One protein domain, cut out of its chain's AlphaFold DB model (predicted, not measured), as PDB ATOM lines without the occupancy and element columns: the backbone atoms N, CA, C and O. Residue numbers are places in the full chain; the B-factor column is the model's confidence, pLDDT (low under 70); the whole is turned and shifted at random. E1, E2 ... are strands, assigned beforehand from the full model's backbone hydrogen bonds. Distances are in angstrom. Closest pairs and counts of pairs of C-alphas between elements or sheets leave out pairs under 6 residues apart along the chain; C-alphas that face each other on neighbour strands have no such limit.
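What this domain is: This is residues 3 to 98 of the 237 residues of an uncharacterized protein of Pseudomonas fluorescens (UniProt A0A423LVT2). One twisted sheet of eight strands folds over on itself into two layers that are only partly face to face, with their strands crossed: E1, E2, E4 and E5 make one layer, and E3, E6, E7 and E8 the other. E3 beside E4 joins the layers, and the long strands E7 and E8 bend across the short ones. The printed part has 96 residues with eight named strands, E1 to E8 in order along the chain, and no named helix; the class is all strand. The sheet is branched and mixed, antiparallel but for E3 and E4. The whole is compact, with a radius of gyration of the C-alphas of 13.3 A and spans of 43 by 32 by 19 A.

How they stand to each other: E1, residues 3 to 7, and E2, residues 12 to 17, form an antiparallel hairpin, with N 5 and O 14 2.9 A apart. E4, residues 42 to 49, lies on the other side of E2 from E1, antiparallel to E2, with N 46 and O 15 2.9 A apart. E3, residues 30 to 34, is parallel to E4 at 60 degrees, with N 43 and O 33 3.0 A apart. E5, residues 52 to 55, forms an antiparallel hairpin with E4, with N 47 and O 54 2.9 A apart. E3 and E5 lie on one side of E4, and E2 on the other side. E5 runs on into E6, residues 58 to 66, across a break of 2 residues, at 85 degrees. E6 is antiparallel to E3, with N 32 and O 61 2.8 A apart. E6, E7, residues 71 to 82, and E8, residues 85 to 97, form a meander, each strand the antiparallel neighbour of the one before. N 62 and O 75 are 2.9 A apart, and N 76 and O 92 also 2.9 A. E7 bends by 55 degrees at residue 75, and E8 by 58 degrees at residue 91. The closest C-alphas of edge strands E1 and E8, those of Ala 5 and Phe 94, are 7.2 A apart.

Where its parts are: E1 begins at C-alpha 3, (199.536, 141.377, 211.400). E4, 23.2 A long, ends at C-alpha 49, (189.542, 129.236, 213.663). E6 is 26.3 A long, E7 33.3 A and E8 34.4 A; E8 ends at C-alpha 97, (210.417, 141.255, 216.644).

The domain as a whole: The C-alphas of Ser 68 and Gly 84 are the two farthest apart, 44.8 A. The printed part has no cut. The link from E2 to E3, residues 18 to 29, is long. The mean pLDDT of the printed part is 80.5; residues 3 to 11, 20, 36 to 39, 83 to 85 and 98 are under 70.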
ATOM      1  N   ILE A   3     198.891 142.039 210.262       68.00
ATOM      2  CA  ILE A   3     199.536 141.377 211.400       68.00
ATOM      3  C   ILE A   3     198.729 140.127 211.717       68.00
ATOM      4  O   ILE A   3     197.544 140.233 212.015       68.00
ATOM      5  N   SER A   4     199.352 138.954 211.683       65.38
ATOM      6  CA  SER A   4     198.722 137.689 212.070       65.38
ATOM      7  C   SER A   4     199.374 137.136 213.333       65.38
ATOM      8  O   SER A   4     200.567 136.831 213.334       65.38
ATOM      9  N   ALA A   5     198.594 136.976 214.399       64.00
ATOM     10  CA  ALA A   5     199.017 136.328 215.634       64.00
ATOM     11  C   ALA A   5     198.308 134.975 215.770       64.00
ATOM     12  O   ALA A   5     197.081 134.906 215.733       64.00
ATOM     13  N   HIS A   6     199.071 133.895 215.944       62.75
ATOM     14  CA  HIS A   6     198.531 132.543 216.099       62.75
ATOM     15  C   HIS A   6     198.797 132.015 217.506       62.75
ATOM     16  O   HIS A   6     199.931 132.051 217.986       62.75
ATOM     17  N   ALA A   7     197.768 131.466 218.149       60.06
ATOM     18  CA  ALA A   7     197.940 130.723 219.389       60.06
ATOM     19  C   ALA A   7     198.466 129.318 219.053       60.06
ATOM     20  O   ALA A   7     197.751 128.492 218.469       60.06
ATOM     21  N   GLN A   8     199.729 129.048 219.405       55.19
ATOM     22  CA  GLN A   8     200.393 127.772 219.115       55.19
ATOM     23  C   GLN A   8     199.548 126.571 219.568       55.19
ATOM     24  O   GLN A   8     199.002 126.554 220.667       55.19
ATOM     25  N   GLY A   9     199.441 125.555 218.705       54.78
ATOM     26  CA  GLY A   9     198.787 124.278 219.020       54.78
ATOM     27  C   GLY A   9     197.254 124.290 219.047       54.78
ATOM     28  O   GLY A   9     196.662 123.251 219.319       54.78
ATOM     29  N   THR A  10     196.598 125.419 218.754       63.94
ATOM     30  CA  THR A  10     195.127 125.532 218.857       63.94
ATOM     31  C   THR A  10     194.392 125.685 217.526       63.94
ATOM     32  O   THR A  10     193.168 125.570 217.492       63.94
ATOM     33  N   GLY A  11     195.108 125.987 216.436       69.44
ATOM     34  CA  GLY A  11     194.491 126.361 215.156       69.44
ATOM     35  C   GLY A  11     193.702 127.679 215.210       69.44
ATOM     36  O   GLY A  11     192.978 127.991 214.270       69.44
ATOM     37  N   MET A  12     193.828 128.440 216.304       79.44
ATOM     38  CA  MET A  12     193.197 129.744 216.485       79.44
ATOM     39  C   MET A  12     194.202 130.864 216.220       79.44
ATOM     40  O   MET A  12     195.381 130.771 216.578       79.44
ATOM     41  N   GLY A  13     193.734 131.952 215.626       81.81
ATOM     42  CA  GLY A  13     194.527 133.146 215.398       81.81
ATOM     43  C   GLY A  13     193.676 134.402 215.360       81.81
ATOM     44  O   GLY A  13     192.449 134.352 215.319       81.81
ATOM     45  N   VAL A  14     194.350 135.538 215.377       82.44
ATOM     46  CA  VAL A  14     193.752 136.848 215.153       82.44
ATOM     47  C   VAL A  14     194.571 137.544 214.083       82.44
ATOM     48  O   VAL A  14     195.801 137.536 214.133       82.44
ATOM     49  N   VAL A  15     193.888 138.134 213.110       86.38
ATOM     50  CA  VAL A  15     194.511 138.973 212.088       86.38
ATOM     51  C   VAL A  15     194.044 140.403 212.271       86.38
ATOM     52  O   VAL A  15     192.851 140.642 212.442       86.38
ATOM     53  N   PHE A  16     194.986 141.337 212.197       86.62
ATOM     54  CA  PHE A  16     194.745 142.772 212.174       86.62
ATOM     55  C   PHE A  16     195.138 143.359 210.823       86.62
ATOM     56  O   PHE A  16     196.141 142.961 210.225       86.62
ATOM     57  N   SER A  17     194.374 144.350 210.382       85.25
ATOM     58  CA  SER A  17     194.642 145.145 209.186       85.25
ATOM     59  C   SER A  17     194.703 146.610 209.594       85.25
ATOM     60  O   SER A  17     193.693 147.172 210.013       85.25
ATOM     61  N   ILE A  18     195.884 147.219 209.497       82.44
ATOM     62  CA  ILE A  18     196.130 148.600 209.931       82.44
ATOM     63  C   ILE A  18     196.692 149.399 208.756       82.44
ATOM     64  O   ILE A  18     197.576 148.910 208.043       82.44
ATOM     65  N   ASP A  19     196.199 150.625 208.562       76.25
ATOM     66  CA  ASP A  19     196.825 151.595 207.660       76.25
ATOM     67  C   ASP A  19     198.186 152.004 208.248       76.25
ATOM     68  O   ASP A  19     198.225 152.632 209.311       76.25
ATOM     69  N   PRO A  20     199.305 151.650 207.598       69.12
ATOM     70  CA  PRO A  20     200.620 151.875 208.179       69.12
ATOM     71  C   PRO A  20     200.959 153.367 208.355       69.12
ATOM     72  O   PRO A  20     201.673 153.735 209.281       69.12
ATOM     73  N   ARG A  21     200.331 154.274 207.588       70.69
ATOM     74  CA  ARG A  21     200.518 155.732 207.757       70.69
ATOM     75  C   ARG A  21     200.120 156.219 209.150       70.69
ATOM     76  O   ARG A  21     200.591 157.251 209.611       70.69
ATOM     77  N   GLN A  22     199.254 155.471 209.832       76.88
ATOM     78  CA  GLN A  22     198.757 155.792 211.166       76.88
ATOM     79  C   GLN A  22     199.651 155.226 212.287       76.88
ATOM     80  O   GLN A  22     199.325 155.382 213.459       76.88
ATOM     81  N   LEU A  23     200.775 154.578 211.955       78.19
ATOM     82  CA  LEU A  23     201.693 153.929 212.893       78.19
ATOM     83  C   LEU A  23     203.099 154.542 212.812       78.19
ATOM     84  O   LEU A  23     203.963 154.031 212.106       78.19
ATOM     85  N   PRO A  24     203.379 155.641 213.533       74.38
ATOM     86  CA  PRO A  24     204.714 156.223 213.521       74.38
ATOM     87  C   PRO A  24     205.726 155.285 214.200       74.38
ATOM     88  O   PRO A  24     205.493 154.816 215.314       74.38
ATOM     89  N   GLY A  25     206.902 155.097 213.592       76.06
ATOM     90  CA  GLY A  25     208.010 154.281 214.123       76.06
ATOM     91  C   GLY A  25     208.702 154.819 215.385       76.06
ATOM     92  O   GLY A  25     209.739 154.303 215.803       76.06
ATOM     93  N   THR A  26     208.139 155.853 216.013       81.06
ATOM     94  CA  THR A  26     208.709 156.581 217.159       81.06
ATOM     95  C   THR A  26     208.595 155.837 218.488       81.06
ATOM     96  O   THR A  26     209.102 156.314 219.502       81.06
ATOM     97  N   GLY A  27     207.893 154.704 218.529       81.62
ATOM     98  CA  GLY A  27     207.556 154.038 219.781       81.62
ATOM     99  C   GLY A  27     206.444 154.741 220.567       81.62
ATOM    100  O   GLY A  27     206.280 154.477 221.757       81.62
ATOM    101  N   LYS A  28     205.655 155.623 219.945       87.38
ATOM    102  CA  LYS A  28     204.446 156.161 220.578       87.38
ATOM    103  C   LYS A  28     203.287 155.172 220.430       87.38
ATOM    104  O   LYS A  28     203.071 154.621 219.355       87.38
ATOM    105  N   GLU A  29     202.537 154.960 221.508       92.25
ATOM    106  CA  GLU A  29     201.309 154.166 221.455       92.25
ATOM    107  C   GLU A  29     200.245 154.859 220.601       92.25
ATOM    108  O   GLU A  29     200.010 156.065 220.719       92.25
ATOM    109  N   THR A  30     199.607 154.070 219.743       90.12
ATOM    110  CA  THR A  30     198.468 154.471 218.922       90.12
ATOM    111  C   THR A  30     197.325 153.501 219.163       90.12
ATOM    112  O   THR A  30     197.526 152.287 219.163       90.12
ATOM    113  N   THR A  31     196.125 154.038 219.363       93.00
ATOM    114  CA  THR A  31     194.927 153.249 219.639       93.00
ATOM    115  C   THR A  31     193.956 153.342 218.472       93.00
ATOM    116  O   THR A  31     193.574 154.435 218.057       93.00
ATOM    117  N   PHE A  32     193.547 152.183 217.970       91.94
ATOM    118  CA  PHE A  32     192.581 152.015 216.894       91.94
ATOM    119  C   PHE A  32     191.287 151.421 217.439       91.94
ATOM    120  O   PHE A  32     191.309 150.441 218.188       91.94
ATOM    121  N   SER A  33     190.156 151.964 217.000       92.06
ATOM    122  CA  SER A  33     188.869 151.288 217.151       92.06
ATOM    123  C   SER A  33     188.819 150.098 216.194       92.06
ATOM    124  O   SER A  33     189.124 150.239 215.010       92.06
ATOM    125  N   LEU A  34     188.441 148.922 216.697       88.75
ATOM    126  CA  LEU A  34     188.292 147.727 215.870       88.75
ATOM    127  C   LEU A  34     186.875 147.645 215.317       88.75
ATOM    128  O   LEU A  34     185.916 147.550 216.082       88.75
ATOM    129  N   SER A  35     186.749 147.660 213.994       76.81
ATOM    130  CA  SER A  35     185.472 147.564 213.284       76.81
ATOM    131  C   SER A  35     185.592 146.707 212.027       76.81
ATOM    132  O   SER A  35     186.688 146.433 211.539       76.81
ATOM    133  N   SER A  36     184.449 146.300 211.474       66.31
ATOM    134  CA  SER A  36     184.379 145.653 210.158       66.31
ATOM    135  C   SER A  36     184.743 146.591 209.000       66.31
ATOM    136  O   SER A  36     185.039 146.123 207.905       66.31
ATOM    137  N   GLU A  37     184.712 147.905 209.231       65.94
ATOM    138  CA  GLU A  37     185.060 148.950 208.264       65.94
ATOM    139  C   GLU A  37     186.423 149.574 208.608       65.94
ATOM    140  O   GLU A  37     186.796 149.632 209.781       65.94
ATOM    141  N   MET A  38     187.169 150.022 207.588       63.59
ATOM    142  CA  MET A  38     188.450 150.718 207.762       63.59
ATOM    143  C   MET A  38     188.292 152.220 207.507       63.59
ATOM    144  O   MET A  38     187.652 152.631 206.540       63.59
ATOM    145  N   GLY A  39     188.956 153.027 208.329       67.00
ATOM    146  CA  GLY A  39     188.889 154.484 208.318       67.00
ATOM    147  C   GLY A  39     190.003 155.116 209.159       67.00
ATOM    148  O   GLY A  39     190.929 154.439 209.612       67.00
ATOM    149  N   ALA A  40     189.933 156.432 209.366       71.12
ATOM    150  CA  ALA A  40     190.879 157.130 210.237       71.12
ATOM    151  C   ALA A  40     190.713 156.660 211.694       71.12
ATOM    152  O   ALA A  40     189.599 156.645 212.217       71.12
ATOM    153  N   ASN A  41     191.816 156.283 212.344       79.00
ATOM    154  CA  ASN A  41     191.867 155.673 213.678       79.00
ATOM    155  C   ASN A  41     191.032 154.386 213.816       79.00
ATOM    156  O   ASN A  41     190.589 154.034 214.911       79.00
ATOM    157  N   GLN A  42     190.824 153.672 212.708       86.25
ATOM    158  CA  GLN A  42     190.183 152.360 212.690       86.25
ATOM    159  C   GLN A  42     191.153 151.307 212.160       86.25
ATOM    160  O   GLN A  42     191.950 151.571 211.260       86.25
ATOM    161  N   ALA A  43     191.057 150.101 212.705       86.75
ATOM    162  CA  ALA A  43     191.758 148.930 212.203       86.75
ATOM    163  C   ALA A  43     190.772 147.772 212.035       86.75
ATOM    164  O   ALA A  43     189.840 147.601 212.823       86.75
ATOM    165  N   GLY A  44     190.992 146.960 211.006       86.19
ATOM    166  CA  GLY A  44     190.272 145.705 210.850       86.19
ATOM    167  C   GLY A  44     190.820 144.663 211.821       86.19
ATOM    168  O   GLY A  44     192.030 144.600 212.041       86.19
ATOM    169  N   ALA A  45     189.948 143.817 212.360       87.56
ATOM    170  CA  ALA A  45     190.346 142.624 213.097       87.56
ATOM    171  C   ALA A  45     189.450 141.442 212.728       87.56
ATOM    172  O   ALA A  45     188.256 141.616 212.479       87.56
ATOM    173  N   ALA A  46     190.011 140.238 212.708       87.06
ATOM    174  CA  ALA A  46     189.251 139.008 212.538       87.06
ATOM    175  C   ALA A  46     189.831 137.887 213.398       87.06
ATOM    176  O   ALA A  46     191.039 137.652 213.399       87.06
ATOM    177  N   PHE A  47     188.953 137.170 214.097       85.62
ATOM    178  CA  PHE A  47     189.286 135.900 214.726       85.62
ATOM    179  C   PHE A  47     189.238 134.787 213.678       85.62
ATOM    180  O   PHE A  47     188.264 134.674 212.935       85.62
ATOM    181  N   ILE A  48     190.272 133.956 213.629       84.62
ATOM    182  CA  ILE A  48     190.397 132.836 212.699       84.62
ATOM    183  C   ILE A  48     190.434 131.545 213.508       84.62
ATOM    184  O   ILE A  48     191.294 131.369 214.366       84.62
ATOM    185  N   LYS A  49     189.522 130.626 213.208       80.69
ATOM    186  CA  LYS A  49     189.542 129.236 213.663       80.69
ATOM    187  C   LYS A  49     188.930 128.395 212.558       80.69
ATOM    188  O   LYS A  49     187.711 128.396 212.432       80.69
ATOM    189  N   ASP A  50     189.764 127.724 211.770       71.31
ATOM    190  CA  ASP A  50     189.360 126.960 210.580       71.31
ATOM    191  C   ASP A  50     188.080 126.127 210.830       71.31
ATOM    192  O   ASP A  50     188.057 125.344 211.792       71.31
ATOM    193  N   PRO A  51     186.988 126.314 210.055       71.25
ATOM    194  CA  PRO A  51     186.831 127.129 208.833       71.25
ATOM    195  C   PRO A  51     186.268 128.546 209.045       71.25
ATOM    196  O   PRO A  51     185.849 129.211 208.098       71.25
ATOM    197  N   TRP A  52     186.187 129.021 210.283       77.88
ATOM    198  CA  TRP A  52     185.564 130.292 210.631       77.88
ATOM    199  C   TRP A  52     186.554 131.455 210.618       77.88
ATOM    200  O   TRP A  52     187.584 131.431 211.290       77.88
ATOM    201  N   MET A  53     186.174 132.516 209.908       83.94
ATOM    202  CA  MET A  53     186.772 133.841 210.013       83.94
ATOM    203  C   MET A  53     185.689 134.807 210.486       83.94
ATOM    204  O   MET A  53     184.724 135.073 209.772       83.94
ATOM    205  N   LEU A  54     185.822 135.280 211.718       86.38
ATOM    206  CA  LEU A  54     184.817 136.075 212.406       86.38
ATOM    207  C   LEU A  54     185.344 137.509 212.573       86.38
ATOM    208  O   LEU A  54     186.206 137.736 213.430       86.38
ATOM    209  N   PRO A  55     184.889 138.477 211.755       87.75
ATOM    210  CA  PRO A  55     185.354 139.855 211.848       87.75
ATOM    211  C   PRO A  55     184.923 140.489 213.174       87.75
ATOM    212  O   PRO A  55     183.850 140.191 213.710       87.75
ATOM    213  N   ALA A  56     185.761 141.369 213.707       87.31
ATOM    214  CA  ALA A  56     185.439 142.165 214.877       87.31
ATOM    215  C   ALA A  56     184.287 143.122 214.558       87.31
ATOM    216  O   ALA A  56     184.266 143.783 213.520       87.31
ATOM    217  N   LYS A  57     183.324 143.201 215.475       86.56
ATOM    218  CA  LYS A  57     182.219 144.158 215.411       86.56
ATOM    219  C   LYS A  57     182.587 145.464 216.111       86.56
ATOM    220  O   LYS A  57     182.269 146.538 215.615       86.56
ATOM    221  N   GLN A  58     183.219 145.340 217.271       88.62
ATOM    222  CA  GLN A  58     183.708 146.442 218.087       88.62
ATOM    223  C   GLN A  58     184.899 145.958 218.912       88.62
ATOM    224  O   GLN A  58     185.000 144.769 219.224       88.62
ATOM    225  N   GLY A  59     185.765 146.877 219.304       91.06
ATOM    226  CA  GLY A  59     186.920 146.572 220.129       91.06
ATOM    227  C   GLY A  59     187.950 147.679 220.070       91.06
ATOM    228  O   GLY A  59     187.715 148.748 219.505       91.06
ATOM    229  N   THR A  60     189.108 147.417 220.646       94.06
ATOM    230  CA  THR A  60     190.223 148.352 220.683       94.06
ATOM    231  C   THR A  60     191.523 147.598 220.453       94.06
ATOM    232  O   THR A  60     191.726 146.514 220.995       94.06
ATOM    233  N   LEU A  61     192.400 148.172 219.634       93.19
ATOM    234  CA  LEU A  61     193.778 147.733 219.437       93.19
ATOM    235  C   LEU A  61     194.698 148.894 219.794       93.19
ATOM    236  O   LEU A  61     194.698 149.910 219.106       93.19
ATOM    237  N   THR A  62     195.505 148.728 220.831       93.88
ATOM    238  CA  THR A  62     196.581 149.663 221.164       93.88
ATOM    239  C   THR A  62     197.896 149.051 220.733       93.88
ATOM    240  O   THR A  62     198.214 147.922 221.094       93.88
ATOM    241  N   ILE A  63     198.659 149.780 219.933       91.69
ATOM    242  CA  ILE A  63     199.862 149.270 219.291       91.69
ATOM    243  C   ILE A  63     200.967 150.322 219.310       91.69
ATOM    244  O   ILE A  63     200.726 151.524 219.214       91.69
ATOM    245  N   ARG A  64     202.201 149.850 219.440       90.12
ATOM    246  CA  ARG A  64     203.418 150.646 219.427       90.12
ATOM    247  C   ARG A  64     204.437 149.980 218.515       90.12
ATOM    248  O   ARG A  64     204.842 148.846 218.771       90.12
ATOM    249  N   TYR A  65     204.886 150.715 217.501       87.19
ATOM    250  CA  TYR A  65     205.990 150.312 216.636       87.19
ATOM    251  C   TYR A  65     207.268 151.054 217.033       87.19
ATOM    252  O   TYR A  65     207.286 152.283 217.077       87.19
ATOM    253  N   VAL A  66     208.320 150.304 217.358       86.94
ATOM    254  CA  VAL A  66     209.656 150.825 217.667       86.94
ATOM    255  C   VAL A  66     210.568 150.462 216.497       86.94
ATOM    256  O   VAL A  66     211.049 149.330 216.409       86.94
ATOM    257  N   GLU A  67     210.779 151.409 215.579       79.25
ATOM    258  CA  GLU A  67     211.493 151.162 214.318       79.25
ATOM    259  C   GLU A  67     212.956 150.752 214.543       79.25
ATOM    260  O   GLU A  67     213.435 149.819 213.898       79.25
ATOM    261  N   SER A  68     213.644 151.375 215.512       79.75
ATOM    262  CA  SER A  68     215.038 151.044 215.870       79.75
ATOM    263  C   SER A  68     215.220 149.572 216.232       79.75
ATOM    264  O   SER A  68     216.251 148.973 215.930       79.75
ATOM    265  N   ASP A  69     214.188 148.993 216.840       82.06
ATOM    266  CA  ASP A  69     214.189 147.634 217.368       82.06
ATOM    267  C   ASP A  69     213.483 146.666 216.409       82.06
ATOM    268  O   ASP A  69     213.428 145.463 216.675       82.06
ATOM    269  N   LYS A  70     212.916 147.182 215.304       80.19
ATOM    270  CA  LYS A  70     212.048 146.448 214.372       80.19
ATOM    271  C   LYS A  70     210.980 145.661 215.131       80.19
ATOM    272  O   LYS A  70     210.765 144.473 214.887       80.19
ATOM    273  N   ARG A  71     210.385 146.296 216.141       87.06
ATOM    274  CA  ARG A  71     209.557 145.624 217.146       87.06
ATOM    275  C   ARG A  71     208.174 146.239 217.201       87.06
ATOM    276  O   ARG A  71     208.030 147.456 217.291       87.06
ATOM    277  N   LEU A  72     207.159 145.388 217.182       86.75
ATOM    278  CA  LEU A  72     205.758 145.767 217.222       86.75
ATOM    279  C   LEU A  72     205.094 145.122 218.433       86.75
ATOM    280  O   LEU A  72     205.015 143.900 218.536       86.75
ATOM    281  N   ILE A  73     204.618 145.958 219.344       91.06
ATOM    282  CA  ILE A  73     204.002 145.534 220.599       91.06
ATOM    283  C   ILE A  73     202.565 146.021 220.577       91.06
ATOM    284  O   ILE A  73     202.327 147.181 220.243       91.06
ATOM    285  N   GLY A  74     201.613 145.177 220.951       91.94
ATOM    286  CA  GLY A  74     200.229 145.612 221.035       91.94
ATOM    287  C   GLY A  74     199.388 144.807 222.002       91.94
ATOM    288  O   GLY A  74     199.698 143.666 222.339       91.94
ATOM    289  N   THR A  75     198.307 145.434 222.438       93.94
ATOM    290  CA  THR A  75     197.242 144.846 223.243       93.94
ATOM    291  C   THR A  75     195.912 145.077 222.551       93.94
ATOM    292  O   THR A  75     195.728 146.065 221.838       93.94
ATOM    293  N   PHE A  76     194.986 144.142 222.713       92.19
ATOM    294  CA  PHE A  76     193.705 144.228 222.040       92.19
ATOM    295  C   PHE A  76     192.587 143.540 222.805       92.19
ATOM    296  O   PHE A  76     192.788 142.548 223.505       92.19
ATOM    297  N   GLU A  77     191.386 144.045 222.579       91.88
ATOM    298  CA  GLU A  77     190.134 143.426 222.976       91.88
ATOM    299  C   GLU A  77     189.120 143.621 221.854       91.88
ATOM    300  O   GLU A  77     189.088 144.674 221.219       91.88
ATOM    301  N   PHE A  78     188.302 142.617 221.563       89.69
ATOM    302  CA  PHE A  78     187.194 142.787 220.630       89.69
ATOM    303  C   PHE A  78     186.107 141.748 220.833       89.69
ATOM    304  O   PHE A  78     186.339 140.655 221.354       89.69
ATOM    305  N   SER A  79     184.920 142.082 220.344       89.31
ATOM    306  CA  SER A  79     183.815 141.148 220.220       89.31
ATOM    307  C   SER A  79     183.494 140.869 218.757       89.31
ATOM    308  O   SER A  79     183.622 141.725 217.877       89.31
ATOM    309  N   THR A  80     183.068 139.642 218.489       83.88
ATOM    310  CA  THR A  80     182.536 139.217 217.196       83.88
ATOM    311  C   THR A  80     181.187 138.535 217.395       83.88
ATOM    312  O   THR A  80     180.912 137.963 218.451       83.88
ATOM    313  N   VAL A  81     180.320 138.630 216.387       76.94
ATOM    314  CA  VAL A  81     178.981 138.036 216.397       76.94
ATOM    315  C   VAL A  81     178.813 137.224 215.125       76.94
ATOM    316  O   VAL A  81     178.935 137.764 214.027       76.94
ATOM    317  N   SER A  82     178.495 135.940 215.268       70.12
ATOM    318  CA  SER A  82     178.165 135.072 214.138       70.12
ATOM    319  C   SER A  82     177.061 134.098 214.518       70.12
ATOM    320  O   SER A  82     177.146 133.424 215.542       70.12
ATOM    321  N   SER A  83     176.001 134.056 213.706       66.69
ATOM    322  CA  SER A  83     174.906 133.078 213.792       66.69
ATOM    323  C   SER A  83     174.347 132.838 215.209       66.69
ATOM    324  O   SER A  83     174.040 131.707 215.574       66.69
ATOM    325  N   GLY A  84     174.219 133.899 216.017       65.19
ATOM    326  CA  GLY A  84     173.661 133.842 217.377       65.19
ATOM    327  C   GLY A  84     174.663 133.548 218.502       65.19
ATOM    328  O   GLY A  84     174.266 133.562 219.664       65.19
ATOM    329  N   ALA A  85     175.945 133.339 218.191       64.88
ATOM    330  CA  ALA A  85     177.022 133.254 219.173       64.88
ATOM    331  C   ALA A  85     177.841 134.553 219.182       64.88
ATOM    332  O   ALA A  85     178.271 135.044 218.132       64.88
ATOM    333  N   SER A  86     178.062 135.106 220.375       73.81
ATOM    334  CA  SER A  86     179.019 136.184 220.608       73.81
ATOM    335  C   SER A  86     180.303 135.600 221.185       73.81
ATOM    336  O   SER A  86     180.265 134.863 222.170       73.81
ATOM    337  N   PHE A  87     181.432 135.936 220.575       76.38
ATOM    338  CA  PHE A  87     182.750 135.649 221.127       76.38
ATOM    339  C   PHE A  87     183.395 136.967 221.526       76.38
ATOM    340  O   PHE A  87     183.399 137.917 220.743       76.38
ATOM    341  N   GLU A  88     183.927 137.013 222.739       83.38
ATOM    342  CA  GLU A  88     184.655 138.160 223.262       83.38
ATOM    343  C   GLU A  88     186.073 137.726 223.595       83.38
ATOM    344  O   GLU A  88     186.296 136.760 224.327       83.38
ATOM    345  N   LEU A  89     187.033 138.458 223.048       81.44
ATOM    346  CA  LEU A  89     188.424 138.374 223.436       81.44
ATOM    347  C   LEU A  89     188.717 139.618 224.260       81.44
ATOM    348  O   LEU A  89     188.739 140.722 223.727       81.44
ATOM    349  N   THR A  90     188.889 139.435 225.565       83.00
ATOM    350  CA  THR A  90     188.931 140.543 226.528       83.00
ATOM    351  C   THR A  90     190.343 141.017 226.853       83.00
ATOM    352  O   THR A  90     190.503 142.139 227.310       83.00
ATOM    353  N   GLN A  91     191.375 140.188 226.646       83.06
ATOM    354  CA  GLN A  91     192.770 140.536 226.957       83.06
ATOM    355  C   GLN A  91     193.757 139.811 226.031       83.06
ATOM    356  O   GLN A  91     194.348 138.793 226.388       83.06
ATOM    357  N   GLY A  92     193.927 140.328 224.817       86.19
ATOM    358  CA  GLY A  92     194.943 139.883 223.869       86.19
ATOM    359  C   GLY A  92     196.199 140.741 223.942       86.19
ATOM    360  O   GLY A  92     196.120 141.951 224.142       86.19
ATOM    361  N   ALA A  93     197.365 140.130 223.745       90.25
ATOM    362  CA  ALA A  93     198.626 140.846 223.604       90.25
ATOM    363  C   ALA A  93     199.547 140.140 222.607       90.25
ATOM    364  O   ALA A  93     199.492 138.918 222.455       90.25
ATOM    365  N   PHE A  94     200.399 140.912 221.942       86.38
ATOM    366  CA  PHE A  94     201.462 140.400 221.088       86.38
ATOM    367  C   PHE A  94     202.726 141.249 221.217       86.38
ATOM    368  O   PHE A  94     202.681 142.442 221.519       86.38
ATOM    369  N   ASP A  95     203.854 140.605 220.951       88.94
ATOM    370  CA  ASP A  95     205.175 141.213 220.912       88.94
ATOM    371  C   ASP A  95     205.962 140.550 219.783       88.94
ATOM    372  O   ASP A  95     206.356 139.386 219.872       88.94
ATOM    373  N   LEU A  96     206.087 141.267 218.672       81.50
ATOM    374  CA  LEU A  96     206.690 140.782 217.440       81.50
ATOM    375  C   LEU A  96     208.018 141.499 217.224       81.50
ATOM    376  O   LEU A  96     208.077 142.724 217.264       81.50
ATOM    377  N   VAL A  97     209.075 140.740 216.947       79.94
ATOM    378  CA  VAL A  97     210.417 141.255 216.644       79.94
ATOM    379  C   VAL A  97     210.754 140.937 215.189       79.94
ATOM    380  O   VAL A  97     210.347 139.901 214.669       79.94
ATOM    381  N   GLY A  98     211.498 141.822 214.529       64.44
ATOM    382  CA  GLY A  98     211.821 141.705 213.106       64.44
ATOM    383  C   GLY A  98     210.707 142.196 212.178       64.44
ATOM    384  O   GLY A  98     210.760 141.925 210.981       64.44
TER     385      GLY A  98